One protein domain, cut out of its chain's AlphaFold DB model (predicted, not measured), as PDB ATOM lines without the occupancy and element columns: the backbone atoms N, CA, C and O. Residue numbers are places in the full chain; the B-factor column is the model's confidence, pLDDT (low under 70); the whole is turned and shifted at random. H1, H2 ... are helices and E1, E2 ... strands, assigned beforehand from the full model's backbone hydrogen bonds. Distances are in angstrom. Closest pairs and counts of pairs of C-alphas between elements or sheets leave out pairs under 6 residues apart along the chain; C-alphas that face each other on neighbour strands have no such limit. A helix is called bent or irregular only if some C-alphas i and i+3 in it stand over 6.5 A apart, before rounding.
ATOM      1  N   PHE A   3      10.270  75.786  -8.628       91.81
ATOM      2  CA  PHE A   3      10.104  74.799  -7.565       91.81
ATOM      3  C   PHE A   3       9.470  75.459  -6.349       91.81
ATOM      4  O   PHE A   3       9.910  76.529  -5.939       91.81
ATOM      5  N   ILE A   4       8.455  74.824  -5.768       90.38
ATOM      6  CA  ILE A   4       7.804  75.287  -4.541       90.38
ATOM      7  C   ILE A   4       7.964  74.198  -3.489       90.38
ATOM      8  O   ILE A   4       7.596  73.049  -3.723       90.38
ATOM      9  N   VAL A   5       8.535  74.568  -2.347       89.25
ATOM     10  CA  VAL A   5       8.821  73.682  -1.222       89.25
ATOM     11  C   VAL A   5       7.947  74.100  -0.048       89.25
ATOM     12  O   VAL A   5       8.082  75.203   0.488       89.25
ATOM     13  N   ILE A   6       7.044  73.201   0.333       84.56
ATOM     14  CA  ILE A   6       6.113  73.365   1.451       84.56
ATOM     15  C   ILE A   6       6.551  72.405   2.550       84.56
ATOM     16  O   ILE A   6       6.662  71.208   2.291       84.56
ATOM     17  N   LEU A   7       6.794  72.909   3.760       77.94
ATOM     18  CA  LEU A   7       7.098  72.080   4.925       77.94
ATOM     19  C   LEU A   7       6.117  72.356   6.062       77.94
ATOM     20  O   LEU A   7       5.825  73.509   6.377       77.94
ATOM     21  N   HIS A   8       5.687  71.291   6.737       70.88
ATOM     22  CA  HIS A   8       5.034  71.378   8.039       70.88
ATOM     23  C   HIS A   8       6.097  71.507   9.128       70.88
ATOM     24  O   HIS A   8       6.575  70.512   9.670       70.88
ATOM     25  N   LEU A   9       6.499  72.740   9.423       65.25
ATOM     26  CA  LEU A   9       7.304  73.057  10.602       65.25
ATOM     27  C   LEU A   9       6.413  73.685  11.672       65.25
ATOM     28  O   LEU A   9       5.355  74.234  11.361       65.25
ATOM     29  N   SER A  10       6.841  73.609  12.935       62.91
ATOM     30  CA  SER A  10       6.187  74.393  13.982       62.91
ATOM     31  C   SER A  10       6.272  75.883  13.614       62.91
ATOM     32  O   SER A  10       7.343  76.337  13.201       62.91
ATOM     33  N   PRO A  11       5.177  76.648  13.760       61.72
ATOM     34  CA  PRO A  11       5.146  78.076  13.455       61.72
ATOM     35  C   PRO A  11       6.099  78.922  14.310       61.72
ATOM     36  O   PRO A  11       6.342  80.075  13.955       61.72
ATOM     37  N   ASP A  12       6.626  78.353  15.400       59.28
ATOM     38  CA  ASP A  12       7.537  79.010  16.344       59.28
ATOM     39  C   ASP A  12       8.993  79.074  15.850       59.28
ATOM     40  O   ASP A  12       9.830  79.710  16.488       59.28
ATOM     41  N   PHE A  13       9.313  78.425  14.724       59.38
ATOM     42  CA  PHE A  13      10.658  78.427  14.155       59.38
ATOM     43  C   PHE A  13      10.656  78.981  12.734       59.38
ATOM     44  O   PHE A  13      10.012  78.434  11.834       59.38
ATOM     45  N   ASP A  14      11.457  80.026  12.514       60.34
ATOM     46  CA  ASP A  14      11.817  80.436  11.162       60.34
ATOM     47  C   ASP A  14      12.570  79.297  10.478       60.34
ATOM     48  O   ASP A  14      13.579  78.782  10.973       60.34
ATOM     49  N   SER A  15      12.050  78.876   9.327       66.19
ATOM     50  CA  SER A  15      12.614  77.757   8.591       66.19
ATOM     51  C   SER A  15      14.023  78.099   8.105       66.19
ATOM     52  O   SER A  15      14.204  78.884   7.179       66.19
ATOM     53  N   GLN A  16      15.032  77.430   8.667       78.44
ATOM     54  CA  GLN A  16      16.414  77.476   8.167       78.44
ATOM     55  C   GLN A  16      16.581  76.740   6.825       78.44
ATOM     56  O   GLN A  16      17.681  76.676   6.277       78.44
ATOM     57  N   LEU A  17      15.496  76.190   6.267       81.94
ATOM     58  CA  LEU A  17      15.532  75.432   5.023       81.94
ATOM     59  C   LEU A  17      16.032  76.276   3.849       81.94
ATOM     60  O   LEU A  17      16.780  75.764   3.025       81.94
ATOM     61  N   GLY A  18      15.644  77.553   3.771       85.44
ATOM     62  CA  GLY A  18      16.083  78.442   2.694       85.44
ATOM     63  C   GLY A  18      17.615  78.525   2.603       85.44
ATOM     64  O   GLY A  18      18.179  78.111   1.589       85.44
ATOM     65  N   PRO A  19      18.297  78.979   3.671       87.69
ATOM     66  CA  PRO A  19      19.758  78.989   3.741       87.69
ATOM     67  C   PRO A  19      20.403  77.619   3.505       87.69
ATOM     68  O   PRO A  19      21.375  77.533   2.759       87.69
ATOM     69  N   ILE A  20      19.855  76.542   4.081       88.81
ATOM     70  CA  ILE A  20      20.402  75.185   3.913       88.81
ATOM     71  C   ILE A  20      20.352  74.757   2.448       88.81
ATOM     72  O   ILE A  20      21.368  74.335   1.898       88.81
ATOM     73  N   LEU A  21      19.200  74.895   1.791       89.44
ATOM     74  CA  LEU A  21      19.055  74.523   0.388       89.44
ATOM     75  C   LEU A  21      19.985  75.358  -0.502       89.44
ATOM     76  O   LEU A  21      20.509  74.834  -1.481       89.44
ATOM     77  N   GLN A  22      20.248  76.620  -0.144       92.69
ATOM     78  CA  GLN A  22      21.115  77.496  -0.932       92.69
ATOM     79  C   GLN A  22      22.561  76.982  -0.975       92.69
ATOM     80  O   GLN A  22      23.264  77.249  -1.945       92.69
ATOM     81  N   THR A  23      22.996  76.200   0.023       94.25
ATOM     82  CA  THR A  23      24.336  75.587   0.033       94.25
ATOM     83  C   THR A  23      24.505  74.452  -0.982       94.25
ATOM     84  O   THR A  23      25.635  74.121  -1.333       94.25
ATOM     85  N   VAL A  24      23.408  73.863  -1.475       94.50
ATOM     86  CA  VAL A  24      23.431  72.670  -2.346       94.50
ATOM     87  C   VAL A  24      22.902  72.923  -3.760       94.50
ATOM     88  O   VAL A  24      22.853  72.003  -4.573       94.50
ATOM     89  N   THR A  25      22.501  74.155  -4.084       93.44
ATOM     90  CA  THR A  25      22.007  74.527  -5.416       93.44
ATOM     91  C   THR A  25      22.429  75.937  -5.808       93.44
ATOM     92  O   THR A  25      22.528  76.831  -4.972       93.44
ATOM     93  N   SER A  26      22.637  76.154  -7.107       93.44
ATOM     94  CA  SER A  26      22.861  77.481  -7.689       93.44
ATOM     95  C   SER A  26      21.560  78.222  -8.011       93.44
ATOM     96  O   SER A  26      21.602  79.400  -8.366       93.44
ATOM     97  N   LEU A  27      20.402  77.558  -7.903       94.56
ATOM     98  CA  LEU A  27      19.115  78.213  -8.114       94.56
ATOM     99  C   LEU A  27      18.849  79.220  -6.980       94.56
ATOM    100  O   LEU A  27      19.052  78.877  -5.812       94.56
ATOM    101  N   PRO A  28      18.372  80.439  -7.287       93.62
ATOM    102  CA  PRO A  28      17.977  81.402  -6.272       93.62
ATOM    103  C   PRO A  28      16.848  80.847  -5.406       93.62
ATOM    104  O   PRO A  28      15.812  80.402  -5.917       93.62
ATOM    105  N   ILE A  29      17.043  80.922  -4.091       91.88
ATOM    106  CA  ILE A  29      16.046  80.515  -3.104       91.88
ATOM    107  C   ILE A  29      15.371  81.743  -2.510       91.88
ATOM    108  O   ILE A  29      16.026  82.678  -2.054       91.88
ATOM    109  N   ARG A  30      14.038  81.751  -2.526       88.69
ATOM    110  CA  ARG A  30      13.221  82.878  -2.072       88.69
ATOM    111  C   ARG A  30      12.193  82.397  -1.063       88.69
ATOM    112  O   ARG A  30      11.413  81.490  -1.348       88.69
ATOM    113  N   GLN A  31      12.168  83.020   0.108       84.31
ATOM    114  CA  GLN A  31      11.121  82.762   1.086       84.31
ATOM    115  C   GLN A  31       9.848  83.513   0.687       84.31
ATOM    116  O   GLN A  31       9.891  84.703   0.374       84.31
ATOM    117  N   VAL A  32       8.720  82.807   0.659       81.81
ATOM    118  CA  VAL A  32       7.427  83.378   0.276       81.81
ATOM    119  C   VAL A  32       6.676  83.787   1.533       81.81
ATOM    120  O   VAL A  32       6.177  82.937   2.267       81.81
ATOM    121  N   ASN A  33       6.604  85.099   1.757       75.31
ATOM    122  CA  ASN A  33       5.905  85.712   2.890       75.31
ATOM    123  C   ASN A  33       4.711  86.583   2.463       75.31
ATOM    124  O   ASN A  33       3.958  87.030   3.320       75.31
ATOM    125  N   ASP A  34       4.523  86.803   1.159       75.50
ATOM    126  CA  ASP A  34       3.390  87.540   0.589       75.50
ATOM    127  C   ASP A  34       3.160  87.113  -0.876       75.50
ATOM    128  O   ASP A  34       3.859  86.239  -1.406       75.50
ATOM    129  N   ARG A  35       2.182  87.736  -1.540       80.12
ATOM    130  CA  ARG A  35       1.859  87.563  -2.949       80.12
ATOM    131  C   ARG A  35       3.079  87.831  -3.816       80.12
ATOM    132  O   ARG A  35       3.648  88.920  -3.823       80.12
ATOM    133  N   LEU A  36       3.433  86.837  -4.619       84.75
ATOM    134  CA  LEU A  36       4.643  86.866  -5.426       84.75
ATOM    135  C   LEU A  36       4.388  86.259  -6.797       84.75
ATOM    136  O   LEU A  36       3.695  85.249  -6.935       84.75
ATOM    137  N   LYS A  37       4.993  86.867  -7.819       86.19
ATOM    138  CA  LYS A  37       5.092  86.271  -9.148       86.19
ATOM    139  C   LYS A  37       6.238  85.260  -9.161       86.19
ATOM    140  O   LYS A  37       7.377  85.609  -8.866       86.19
ATOM    141  N   MET A  38       5.929  84.022  -9.522       86.00
ATOM    142  CA  MET A  38       6.912  82.961  -9.676       86.00
ATOM    143  C   MET A  38       7.687  83.124 -10.979       86.00
ATOM    144  O   MET A  38       7.116  83.349 -12.049       86.00
ATOM    145  N   GLU A  39       8.996  82.955 -10.878       89.69
ATOM    146  CA  GLU A  39       9.947  83.047 -11.970       89.69
ATOM    147  C   GLU A  39      10.539  81.664 -12.256       89.69
ATOM    148  O   GLU A  39      10.860  80.908 -11.330       89.69
ATOM    149  N   PRO A  40      10.698  81.295 -13.538       90.88
ATOM    150  CA  PRO A  40      11.443  80.103 -13.908       90.88
ATOM    151  C   PRO A  40      12.865  80.127 -13.331       90.88
ATOM    152  O   PRO A  40      13.498  81.173 -13.263       90.88
ATOM    153  N   GLY A  41      13.383  78.958 -12.957       93.44
ATOM    154  CA  GLY A  41      14.735  78.817 -12.423       93.44
ATOM    155  C   GLY A  41      14.874  79.268 -10.971       93.44
ATOM    156  O   GLY A  41      15.983  79.551 -10.553       93.44
ATOM    157  N   SER A  42      13.781  79.342 -10.210       92.94
ATOM    158  CA  SER A  42      13.803  79.713  -8.789       92.94
ATOM    159  C   SER A  42      13.205  78.622  -7.904       92.94
ATOM    160  O   SER A  42      12.327  77.864  -8.335       92.94
ATOM    161  N   VAL A  43      13.670  78.572  -6.655       92.88
ATOM    162  CA  VAL A  43      13.109  77.746  -5.583       92.88
ATOM    163  C   VAL A  43      12.411  78.656  -4.579       92.88
ATOM    164  O   VAL A  43      12.981  79.631  -4.097       92.88
ATOM    165  N   TYR A  44      11.171  78.328  -4.250       90.25
ATOM    166  CA  TYR A  44      10.334  79.077  -3.327       90.25
ATOM    167  C   TYR A  44      10.089  78.248  -2.075       90.25
ATOM    168  O   TYR A  44       9.556  77.146  -2.171       90.25
ATOM    169  N   VAL A  45      10.466  78.768  -0.908       87.75
ATOM    170  CA  VAL A  45      10.239  78.109   0.386       87.75
ATOM    171  C   VAL A  45       9.110  78.827   1.107       87.75
ATOM    172  O   VAL A  45       9.165  80.042   1.298       87.75
ATOM    173  N   ILE A  46       8.075  78.086   1.491       80.56
ATOM    174  CA  ILE A  46       6.918  78.650   2.190       80.56
ATOM    175  C   ILE A  46       7.150  78.593   3.694       80.56
ATOM    176  O   ILE A  46       7.519  77.550   4.235       80.56
ATOM    177  N   SER A  47       6.885  79.706   4.372       69.44
ATOM    178  CA  SER A  47       6.895  79.768   5.831       69.44
ATOM    179  C   SER A  47       5.774  78.902   6.439       69.44
ATOM    180  O   SER A  47       4.652  78.923   5.929       69.44
ATOM    181  N   PRO A  48       6.014  78.205   7.566       63.75
ATOM    182  CA  PRO A  48       5.041  77.297   8.199       63.75
ATOM    183  C   PRO A  48       3.735  77.970   8.656       63.75
ATOM    184  O   PRO A  48       2.735  77.307   8.907       63.75
ATOM    185  N   ASN A  49       3.726  79.301   8.744       63.97
ATOM    186  CA  ASN A  49       2.563  80.109   9.112       63.97
ATOM    187  C   ASN A  49       1.620  80.442   7.940       63.97
ATOM    188  O   ASN A  49       0.597  81.104   8.146       63.97
ATOM    189  N   GLY A  50       1.970  80.023   6.722       67.31
ATOM    190  CA  GLY A  50       1.272  80.365   5.490       67.31
ATOM    191  C   GLY A  50       0.650  79.159   4.793       67.31
ATOM    192  O   GLY A  50       1.090  78.025   4.949       67.31
ATOM    193  N   HIS A  51      -0.363  79.418   3.973       73.38
ATOM    194  CA  HIS A  51      -0.884  78.456   3.007       73.38
ATOM    195  C   HIS A  51      -0.827  79.089   1.626       73.38
ATOM    196  O   HIS A  51      -1.173  80.254   1.507       73.38
ATOM    197  N   LEU A  52      -0.376  78.369   0.597       78.69
ATOM    198  CA  LEU A  52      -0.289  78.919  -0.758       78.69
ATOM    199  C   LEU A  52      -1.379  78.373  -1.666       78.69
ATOM    200  O   LEU A  52      -1.671  77.179  -1.679       78.69
ATOM    201  N   VAL A  53      -1.908  79.267  -2.492       83.19
ATOM    202  CA  VAL A  53      -2.696  78.922  -3.671       83.19
ATOM    203  C   VAL A  53      -2.032  79.501  -4.909       83.19
ATOM    204  O   VAL A  53      -1.449  80.587  -4.865       83.19
ATOM    205  N   MET A  54      -2.115  78.758  -6.008       83.69
ATOM    206  CA  MET A  54      -1.758  79.269  -7.324       83.69
ATOM    207  C   MET A  54      -2.937  80.061  -7.893       83.69
ATOM    208  O   MET A  54      -4.071  79.586  -7.875       83.69
ATOM    209  N   GLU A  55      -2.654  81.253  -8.409       81.19
ATOM    210  CA  GLU A  55      -3.599  82.154  -9.068       81.19
ATOM    211  C   GLU A  55      -2.996  82.640 -10.399       81.19
ATOM    212  O   GLU A  55      -1.791  82.901 -10.499       81.19
ATOM    213  N   ASP A  56      -3.823  82.729 -11.443       75.38
ATOM    214  CA  ASP A  56      -3.466  83.271 -12.765       75.38
ATOM    215  C   ASP A  56      -2.185  82.676 -13.391       75.38
ATOM    216  O   ASP A  56      -1.429  83.351 -14.092       75.38
ATOM    217  N   GLY A  57      -1.901  81.401 -13.096       67.69
ATOM    218  CA  GLY A  57      -0.800  80.616 -13.672       67.69
ATOM    219  C   GLY A  57       0.619  81.016 -13.244       67.69
ATOM    220  O   GLY A  57       1.578  80.331 -13.601       67.69
ATOM    221  N   HIS A  58       0.789  82.104 -12.491       70.62
ATOM    222  CA  HIS A  58       2.117  82.618 -12.133       70.62
ATOM    223  C   HIS A  58       2.207  83.199 -10.727       70.62
ATOM    224  O   HIS A  58       3.307  83.541 -10.301       70.62
ATOM    225  N   ARG A  59       1.091  83.384 -10.018       77.75
ATOM    226  CA  ARG A  59       1.091  84.062  -8.722       77.75
ATOM    227  C   ARG A  59       0.832  83.067  -7.609       77.75
ATOM    228  O   ARG A  59      -0.141  82.325  -7.649       77.75
ATOM    229  N   ALA A  60       1.703  83.089  -6.611       79.31
ATOM    230  CA  ALA A  60       1.427  82.495  -5.316       79.31
ATOM    231  C   ALA A  60       0.720  83.540  -4.457       79.31
ATOM    232  O   ALA A  60       1.187  84.678  -4.383       79.31
ATOM    233  N   VAL A  61      -0.375  83.163  -3.807       70.81
ATOM    234  CA  VAL A  61      -1.079  84.013  -2.840       70.81
ATOM    235  C   VAL A  61      -1.130  83.292  -1.504       70.81
ATOM    236  O   VAL A  61      -1.494  82.117  -1.461       70.81
ATOM    237  N   LEU A  62      -0.781  84.002  -0.430       72.44
ATOM    238  CA  LEU A  62      -1.037  83.579   0.944       72.44
ATOM    239  C   LEU A  62      -2.405  84.135   1.366       72.44
ATOM    240  O   LEU A  62      -2.543  85.354   1.468       72.44
ATOM    241  N   PRO A  63      -3.446  83.315   1.572       65.25
ATOM    242  CA  PRO A  63      -4.733  83.830   2.014       65.25
ATOM    243  C   PRO A  63      -4.685  84.265   3.483       65.25
ATOM    244  O   PRO A  63      -3.886  83.771   4.276       65.25
ATOM    245  N   ASN A  64      -5.590  85.169   3.864       57.91
ATOM    246  CA  ASN A  64      -5.700  85.666   5.235       57.91
ATOM    247  C   ASN A  64      -6.015  84.512   6.209       57.91
ATOM    248  O   ASN A  64      -7.039  83.831   6.084       57.91
ATOM    249  N   THR A  65      -5.118  84.272   7.167       58.50
ATOM    250  CA  THR A  65      -5.134  83.067   8.009       58.50
ATOM    251  C   THR A  65      -5.963  83.264   9.283       58.50
ATOM    252  O   THR A  65      -5.540  83.953  10.206       58.50
ATOM    253  N   THR A  66      -7.109  82.586   9.380       59.41
ATOM    254  CA  THR A  66      -7.750  82.235  10.662       59.41
ATOM    255  C   THR A  66      -7.126  80.966  11.256       59.41
ATOM    256  O   THR A  66      -6.575  80.129  10.538       59.41
ATOM    257  N   GLN A  67      -7.228  80.798  12.577       54.62
ATOM    258  CA  GLN A  67      -6.606  79.699  13.335       54.62
ATOM    259  C   GLN A  67      -7.054  78.294  12.869       54.62
ATOM    260  O   GLN A  67      -6.252  77.364  12.879       54.62
ATOM    261  N   GLU A  68      -8.291  78.143  12.381       53.12
ATOM    262  CA  GLU A  68      -8.808  76.886  11.811       53.12
ATOM    263  C   GLU A  68      -8.115  76.484  10.501       53.12
ATOM    264  O   GLU A  68      -7.867  75.302  10.268       53.12
ATOM    265  N   LYS A  69      -7.726  77.454   9.663       53.94
ATOM    266  CA  LYS A  69      -7.047  77.187   8.386       53.94
ATOM    267  C   LYS A  69      -5.575  76.804   8.556       53.94
ATOM    268  O   LYS A  69      -5.017  76.198   7.652       53.94
ATOM    269  N   ARG A  70      -4.967  77.063   9.725       54.62
ATOM    270  CA  ARG A  70      -3.632  76.530  10.077       54.62
ATOM    271  C   ARG A  70      -3.628  75.009  10.273       54.62
ATOM    272  O   ARG A  70      -2.571  74.402  10.189       54.62
ATOM    273  N   ARG A  71      -4.792  74.398  10.529       54.34
ATOM    274  CA  ARG A  71      -4.969  72.935  10.601       54.34
ATOM    275  C   ARG A  71      -5.363  72.310   9.257       54.34
ATOM    276  O   ARG A  71      -5.600  71.107   9.202       54.34
ATOM    277  N   ALA A  72      -5.506  73.113   8.200       57.53
ATOM    278  CA  ALA A  72      -5.921  72.625   6.892       57.53
ATOM    279  C   ALA A  72      -4.801  71.823   6.213       57.53
ATOM    280  O   ALA A  72      -3.625  72.048   6.472       57.53
ATOM    281  N   LEU A  73      -5.194  70.921   5.314       69.25
ATOM    282  CA  LEU A  73      -4.313  70.178   4.412       69.25
ATOM    283  C   LEU A  73      -3.709  71.152   3.379       69.25
ATOM    284  O   LEU A  73      -4.218  71.304   2.263       69.25
ATOM    285  N   VAL A  74      -2.714  71.936   3.805       79.12
ATOM    286  CA  VAL A  74      -2.135  73.052   3.041       79.12
ATOM    287  C   VAL A  74      -1.522  72.547   1.739       79.12
ATOM    288  O   VAL A  74      -1.677  73.192   0.697       79.12
ATOM    289  N   VAL A  75      -0.877  71.380   1.777       85.50
ATOM    290  CA  VAL A  75      -0.263  70.773   0.593       85.50
ATOM    291  C   VAL A  75      -1.340  70.317  -0.395       85.50
ATOM    292  O   VAL A  75      -1.225  70.595  -1.590       85.50
ATOM    293  N   ASP A  76      -2.429  69.704   0.079       87.81
ATOM    294  CA  ASP A  76      -3.560  69.313  -0.775       87.81
ATOM    295  C   ASP A  76      -4.230  70.513  -1.451       87.81
ATOM    296  O   ASP A  76      -4.560  70.455  -2.641       87.81
ATOM    297  N   ILE A  77      -4.434  71.609  -0.713       86.12
ATOM    298  CA  ILE A  77      -4.997  72.846  -1.270       86.12
ATOM    299  C   ILE A  77      -4.082  73.388  -2.369       86.12
ATOM    300  O   ILE A  77      -4.558  73.685  -3.468       86.12
ATOM    301  N   PHE A  78      -2.777  73.469  -2.099       88.25
ATOM    302  CA  PHE A  78      -1.805  73.946  -3.071       88.25
ATOM    303  C   PHE A  78      -1.805  73.076  -4.332       88.25
ATOM    304  O   PHE A  78      -2.012  73.590  -5.432       88.25
ATOM    305  N   PHE A  79      -1.662  71.756  -4.187       91.81
ATOM    306  CA  PHE A  79      -1.653  70.825  -5.315       91.81
ATOM    307  C   PHE A  79      -2.940  70.856  -6.129       91.81
ATOM    308  O   PHE A  79      -2.864  70.766  -7.352       91.81
ATOM    309  N   ARG A  80      -4.105  71.036  -5.497       90.94
ATOM    310  CA  ARG A  80      -5.364  71.218  -6.227       90.94
ATOM    311  C   ARG A  80      -5.295  72.443  -7.136       90.94
ATOM    312  O   ARG A  80      -5.517  72.313  -8.334       90.94
ATOM    313  N   THR A  81      -4.917  73.600  -6.593       90.56
ATOM    314  CA  THR A  81      -4.825  74.838  -7.391       90.56
ATOM    315  C   THR A  81      -3.738  74.765  -8.466       90.56
ATOM    316  O   THR A  81      -3.939  75.240  -9.581       90.56
ATOM    317  N   LEU A  82      -2.616  74.100  -8.176       91.56
ATOM    318  CA  LEU A  82      -1.555  73.839  -9.146       91.56
ATOM    319  C   LEU A  82      -2.062  72.960 -10.297       91.56
ATOM    320  O   LEU A  82      -1.814  73.271 -11.460       91.56
ATOM    321  N   ALA A  83      -2.777  71.881  -9.978       93.25
ATOM    322  CA  ALA A  83      -3.340  70.961 -10.957       93.25
ATOM    323  C   ALA A  83      -4.381  71.647 -11.846       93.25
ATOM    324  O   ALA A  83      -4.349  71.464 -13.058       93.25
ATOM    325  N   ASP A  84      -5.288  72.424 -11.254       91.88
ATOM    326  CA  ASP A  84      -6.370  73.086 -11.987       91.88
ATOM    327  C   ASP A  84      -5.833  74.170 -12.945       91.88
ATOM    328  O   ASP A  84      -6.363  74.334 -14.041       91.88
ATOM    329  N   LEU A  85      -4.746  74.865 -12.585       91.00
ATOM    330  CA  LEU A  85      -4.143  75.905 -13.432       91.00
ATOM    331  C   LEU A  85      -3.130  75.378 -14.455       91.00
ATOM    332  O   LEU A  85      -3.066  75.874 -15.581       91.00
ATOM    333  N   HIS A  86      -2.289  74.417 -14.071       90.44
ATOM    334  CA  HIS A  86      -1.182  73.958 -14.917       90.44
ATOM    335  C   HIS A  86      -1.464  72.642 -15.639       90.44
ATOM    336  O   HIS A  86      -0.745  72.330 -16.596       90.44
ATOM    337  N   GLY A  87      -2.496  71.900 -15.229       92.56
ATOM    338  CA  GLY A  87      -2.921  70.656 -15.861       92.56
ATOM    339  C   GLY A  87      -1.752  69.682 -16.058       92.56
ATOM    340  O   GLY A  87      -1.027  69.404 -15.097       92.56
ATOM    341  N   PRO A  88      -1.467  69.245 -17.301       94.94
ATOM    342  CA  PRO A  88      -0.358  68.335 -17.598       94.94
ATOM    343  C   PRO A  88       1.038  68.853 -17.231       94.94
ATOM    344  O   PRO A  88       1.986  68.077 -17.150       94.94
ATOM    345  N   ARG A  89       1.191  70.166 -17.018       92.62
ATOM    346  CA  ARG A  89       2.465  70.788 -16.623       92.62
ATOM    347  C   ARG A  89       2.674  70.803 -15.107       92.62
ATOM    348  O   ARG A  89       3.736  71.226 -14.658       92.62
ATOM    349  N   ALA A  90       1.682  70.380 -14.323       93.88
ATOM    350  CA  ALA A  90       1.806  70.257 -12.879       93.88
ATOM    351  C   ALA A  90       2.607  68.999 -12.511       93.88
ATOM    352  O   ALA A  90       2.337  67.902 -13.005       93.88
ATOM    353  N   VAL A  91       3.567  69.162 -11.600       94.81
ATOM    354  CA  VAL A  91       4.314  68.056 -10.999       94.81
ATOM    355  C   VAL A  91       4.189  68.165  -9.488       94.81
ATOM    356  O   VAL A  91       4.551  69.188  -8.911       94.81
ATOM    357  N   GLY A  92       3.664  67.119  -8.860       93.62
ATOM    358  CA  GLY A  92       3.576  67.015  -7.410       93.62
ATOM    359  C   GLY A  92       4.559  65.980  -6.886       93.62
ATOM    360  O   GLY A  92       4.607  64.854  -7.383       93.62
ATOM    361  N   VAL A  93       5.324  66.355  -5.869       92.69
ATOM    362  CA  VAL A  93       6.233  65.453  -5.163       92.69
ATOM    363  C   VAL A  93       5.862  65.500  -3.692       92.69
ATOM    364  O   VAL A  93       5.867  66.573  -3.096       92.69
ATOM    365  N   VAL A  94       5.538  64.347  -3.115       89.00
ATOM    366  CA  VAL A  94       5.409  64.204  -1.661       89.00
ATOM    367  C   VAL A  94       6.588  63.379  -1.190       89.00
ATOM    368  O   VAL A  94       6.853  62.312  -1.734       89.00
ATOM    369  N   LEU A  95       7.322  63.906  -0.215       86.06
ATOM    370  CA  LEU A  95       8.425  63.212   0.443       86.06
ATOM    371  C   LEU A  95       7.933  62.576   1.749       86.06
ATOM    372  O   LEU A  95       6.788  62.772   2.151       86.06
ATOM    373  N   SER A  96       8.793  61.797   2.405       77.69
ATOM    374  CA  SER A  96       8.480  61.145   3.681       77.69
ATOM    375  C   SER A  96       7.923  62.138   4.709       77.69
ATOM    376  O   SER A  96       8.561  63.152   4.996       77.69
ATOM    377  N   GLY A  97       6.770  61.819   5.298       71.31
ATOM    378  CA  GLY A  97       6.128  62.626   6.331       71.31
ATOM    379  C   GLY A  97       5.067  61.833   7.093       71.31
ATOM    380  O   GLY A  97       4.546  60.832   6.602       71.31
ATOM    381  N   THR A  98       4.754  62.266   8.313       62.69
ATOM    382  CA  THR A  98       3.714  61.663   9.154       62.69
ATOM    383  C   THR A  98       2.389  62.385   8.909       62.69
ATOM    384  O   THR A  98       2.091  63.384   9.562       62.69
ATOM    385  N   GLY A  99       1.607  61.931   7.931       72.00
ATOM    386  CA  GLY A  99       0.300  62.518   7.637       72.00
ATOM    387  C   GLY A  99      -0.272  62.102   6.287       72.00
ATOM    388  O   GLY A  99       0.368  61.399   5.512       72.00
ATOM    389  N   THR A 100      -1.497  62.548   6.019       75.56
ATOM    390  CA  THR A 100      -2.202  62.320   4.747       75.56
ATOM    391  C   THR A 100      -2.176  63.536   3.818       75.56
ATOM    392  O   THR A 100      -2.590  63.408   2.663       75.56
ATOM    393  N   ASP A 101      -1.670  64.683   4.288       79.75
ATOM    394  CA  ASP A 101      -1.617  65.926   3.514       79.75
ATOM    395  C   ASP A 101      -0.731  65.779   2.272       79.75
ATOM    396  O   ASP A 101       0.416  65.335   2.340       79.75
ATOM    397  N   GLY A 102      -1.301  66.119   1.122       82.31
ATOM    398  CA  GLY A 102      -0.721  65.951  -0.204       82.31
ATOM    399  C   GLY A 102      -1.286  64.751  -0.969       82.31
ATOM    400  O   GLY A 102      -1.173  64.710  -2.195       82.31
ATOM    401  N   SER A 103      -1.938  63.788  -0.308       86.75
ATOM    402  CA  SER A 103      -2.453  62.579  -0.973       86.75
ATOM    403  C   SER A 103      -3.600  62.886  -1.941       86.75
ATOM    404  O   SER A 103      -3.608  62.408  -3.082       86.75
ATOM    405  N   MET A 104      -4.570  63.699  -1.510       89.38
ATOM    406  CA  MET A 104      -5.719  64.075  -2.341       89.38
ATOM    407  C   MET A 104      -5.305  65.037  -3.462       89.38
ATOM    408  O   MET A 104      -5.784  64.934  -4.590       89.38
ATOM    409  N   GLY A 105      -4.368  65.932  -3.176       89.56
ATOM    410  CA  GLY A 105      -3.780  66.871  -4.112       89.56
ATOM    411  C   GLY A 105      -2.971  66.172  -5.201       89.56
ATOM    412  O   GLY A 105      -3.142  66.478  -6.380       89.56
ATOM    413  N   LEU A 106      -2.158  65.167  -4.856       92.62
ATOM    414  CA  LEU A 106      -1.449  64.352  -5.849       92.62
ATOM    415  C   LEU A 106      -2.410  63.573  -6.747       92.62
ATOM    416  O   LEU A 106      -2.152  63.434  -7.947       92.62
ATOM    417  N   LYS A 107      -3.519  63.068  -6.189       93.00
ATOM    418  CA  LYS A 107      -4.579  62.446  -6.989       93.00
ATOM    419  C   LYS A 107      -5.128  63.448  -8.007       93.00
ATOM    420  O   LYS A 107      -5.193  63.121  -9.188       93.00
ATOM    421  N   ARG A 108      -5.413  64.680  -7.578       94.31
ATOM    422  CA  ARG A 108      -5.903  65.754  -8.453       94.31
ATOM    423  C   ARG A 108      -4.908  66.123  -9.559       94.31
ATOM    424  O   ARG A 108      -5.309  66.266 -10.709       94.31
ATOM    425  N   ILE A 109      -3.614  66.217  -9.240       95.38
ATOM    426  CA  ILE A 109      -2.553  66.427 -10.243       95.38
ATOM    427  C   ILE A 109      -2.605  65.329 -11.305       95.38
ATOM    428  O   ILE A 109      -2.576  65.627 -12.498       95.38
ATOM    429  N   LYS A 110      -2.734  64.065 -10.887       94.44
ATOM    430  CA  LYS A 110      -2.802  62.937 -11.819       94.44
ATOM    431  C   LYS A 110      -4.074  62.948 -12.674       94.44
ATOM    432  O   LYS A 110      -3.983  62.662 -13.866       94.44
ATOM    433  N   GLU A 111      -5.226  63.280 -12.092       96.31
ATOM    434  CA  GLU A 111      -6.508  63.415 -12.807       96.31
ATOM    435  C   GLU A 111      -6.454  64.497 -13.893       96.31
ATOM    436  O   GLU A 111      -6.989  64.300 -14.979       96.31
ATOM    437  N   ASN A 112      -5.739  65.595 -13.640       95.94
ATOM    438  CA  ASN A 112      -5.536  66.684 -14.601       95.94
ATOM    439  C   ASN A 112      -4.367  66.431 -15.585       95.94
ATOM    440  O   ASN A 112      -3.926  67.346 -16.282       95.94
ATOM    441  N   GLY A 113      -3.849  65.199 -15.653       95.44
ATOM    442  CA  GLY A 113      -2.805  64.788 -16.600       95.44
ATOM    443  C   GLY A 113      -1.371  65.134 -16.187       95.44
ATOM    444  O   GLY A 113      -0.448  64.893 -16.962       95.44
ATOM    445  N   GLY A 114      -1.170  65.687 -14.992       95.06
ATOM    446  CA  GLY A 114       0.146  65.995 -14.442       95.06
ATOM    447  C   GLY A 114       0.888  64.763 -13.913       95.06
ATOM    448  O   GLY A 114       0.370  63.639 -13.862       95.06
ATOM    449  N   ALA A 115       2.128  64.984 -13.486       95.38
ATOM    450  CA  ALA A 115       2.979  63.943 -12.921       95.38
ATOM    451  C   ALA A 115       2.941  63.960 -11.387       95.38
ATOM    452  O   ALA A 115       2.938  65.016 -10.758       95.38
ATOM    453  N   ARG A 116       2.963  62.772 -10.779       92.31
ATOM    454  CA  ARG A 116       3.127  62.603  -9.331       92.31
ATOM    455  C   ARG A 116       4.334  61.723  -9.047       92.31
ATOM    456  O   ARG A 116       4.508  60.711  -9.724       92.31
ATOM    457  N   LEU A 117       5.117  62.091  -8.041       90.50
ATOM    458  CA  LEU A 117       6.235  61.303  -7.539       90.50
ATOM    459  C   LEU A 117       6.043  61.040  -6.043       90.50
ATOM    460  O   LEU A 117       5.720  61.951  -5.279       90.50
ATOM    461  N   LEU A 118       6.246  59.785  -5.658       85.25
ATOM    462  CA  LEU A 118       6.245  59.302  -4.281       85.25
ATOM    463  C   LEU A 118       7.546  58.512  -4.061       85.25
ATOM    464  O   LEU A 118       8.045  57.927  -5.028       85.25
TER     465      LEU A 118
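This is residues 3 to 118 of the 121 residues of the protein "CheB-type methylesterase domain-containing protein" of Spirosoma radiotolerans (UniProt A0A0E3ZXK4). What is the main picture? A small sheet of three parallel strands, E1, E3 and E2, with H1 over one face, makes one end; at the other end H2 and H3 lie side by side, with the parallel strand pair E6 and E7 packed on H3, and the hairpin E4 and E5 packs on H2 through E4. What is it built of? The 116 printed residues hold three named helices and seven named strands, in the order E1 H1 E2 E3 E4 E5 H2 E6 H3 E7; the class is mixed, with under half of the residues in named elements. How large is it? It is compact and rounded, with a radius of gyration of the C-alphas of 13.6 A and spans of 36 by 35 by 28 A.

Where are the strands? E1 is residues 3 to 6, 10.0 A, from C-alpha 3 at (10.104, 74.799, -7.565); E3 is 43 to 46, 10.0 A, and E2 is 29 to 32, 9.7 A. E4 is 53 to 55, E5 is 59 to 61, E6 is 91 to 93, and E7 is 115 to 117, ending with C-alpha 117 at (6.235, 61.303, -7.539). Where are the helices? H1 is residues 17 to 22, 8.4 A; H2 is 74 to 89, 20.3 A; H3 is 103 to 111, 12.5 A. H2 has a kink of 64 degrees near residue 83 and is irregular, with C-alphas 85 and 88 9.4 A apart.

What joins the largest sheet? N 44 and O 3 of E3 and E1 are 2.8 A apart, and N 30 and O 43 of E2 and E3 are 2.8 A apart, both within hydrogen-bond range. E1, H1 and E2 form a split strand-helix-strand unit, two parallel strands with a helix between them in the chain and E3 between them in the sheet, with a right-handed crossover. Where is H1? It is on this sheet at a height of 8.4 A, along the strands, and only just over E3 and E2, with 3 C-alphas falling on each. What is around H2? H2 only just grazes that sheet, with residues 74 to 78, and touches H3 at a shallow tilt of 11 degrees, the same way, closest at the C-alphas of Asp 76 and Gly 105, 4.1 A. The closest C-alphas of E4 and H2 are those of Val 53 and Phe 78, 5.1 A; in the hairpin E4 and E5, antiparallel, N 55 and O 59 are 2.8 A apart. How do E6, H3 and E7 stand? They form a strand-helix-strand unit, two parallel neighbour strands joined through a helix, with a right-handed crossover, and N 92 and O 115 are 2.9 A apart; every O i to N i+4 pair is within hydrogen-bond range in H1 and H3, and 10 of 12 in H2.

How far does it reach? The two C-alphas farthest apart are those of Asp 12 and Gly 113, 37.3 A, and the printed part has no cut. Which link is long? The link from E5 to H2, residues 62 to 73, is long. Where is confidence low? The mean pLDDT of the printed part is 81.6, and residues 9 to 15, 47 to 50, 57, 63 to 73 and 98 are under 70.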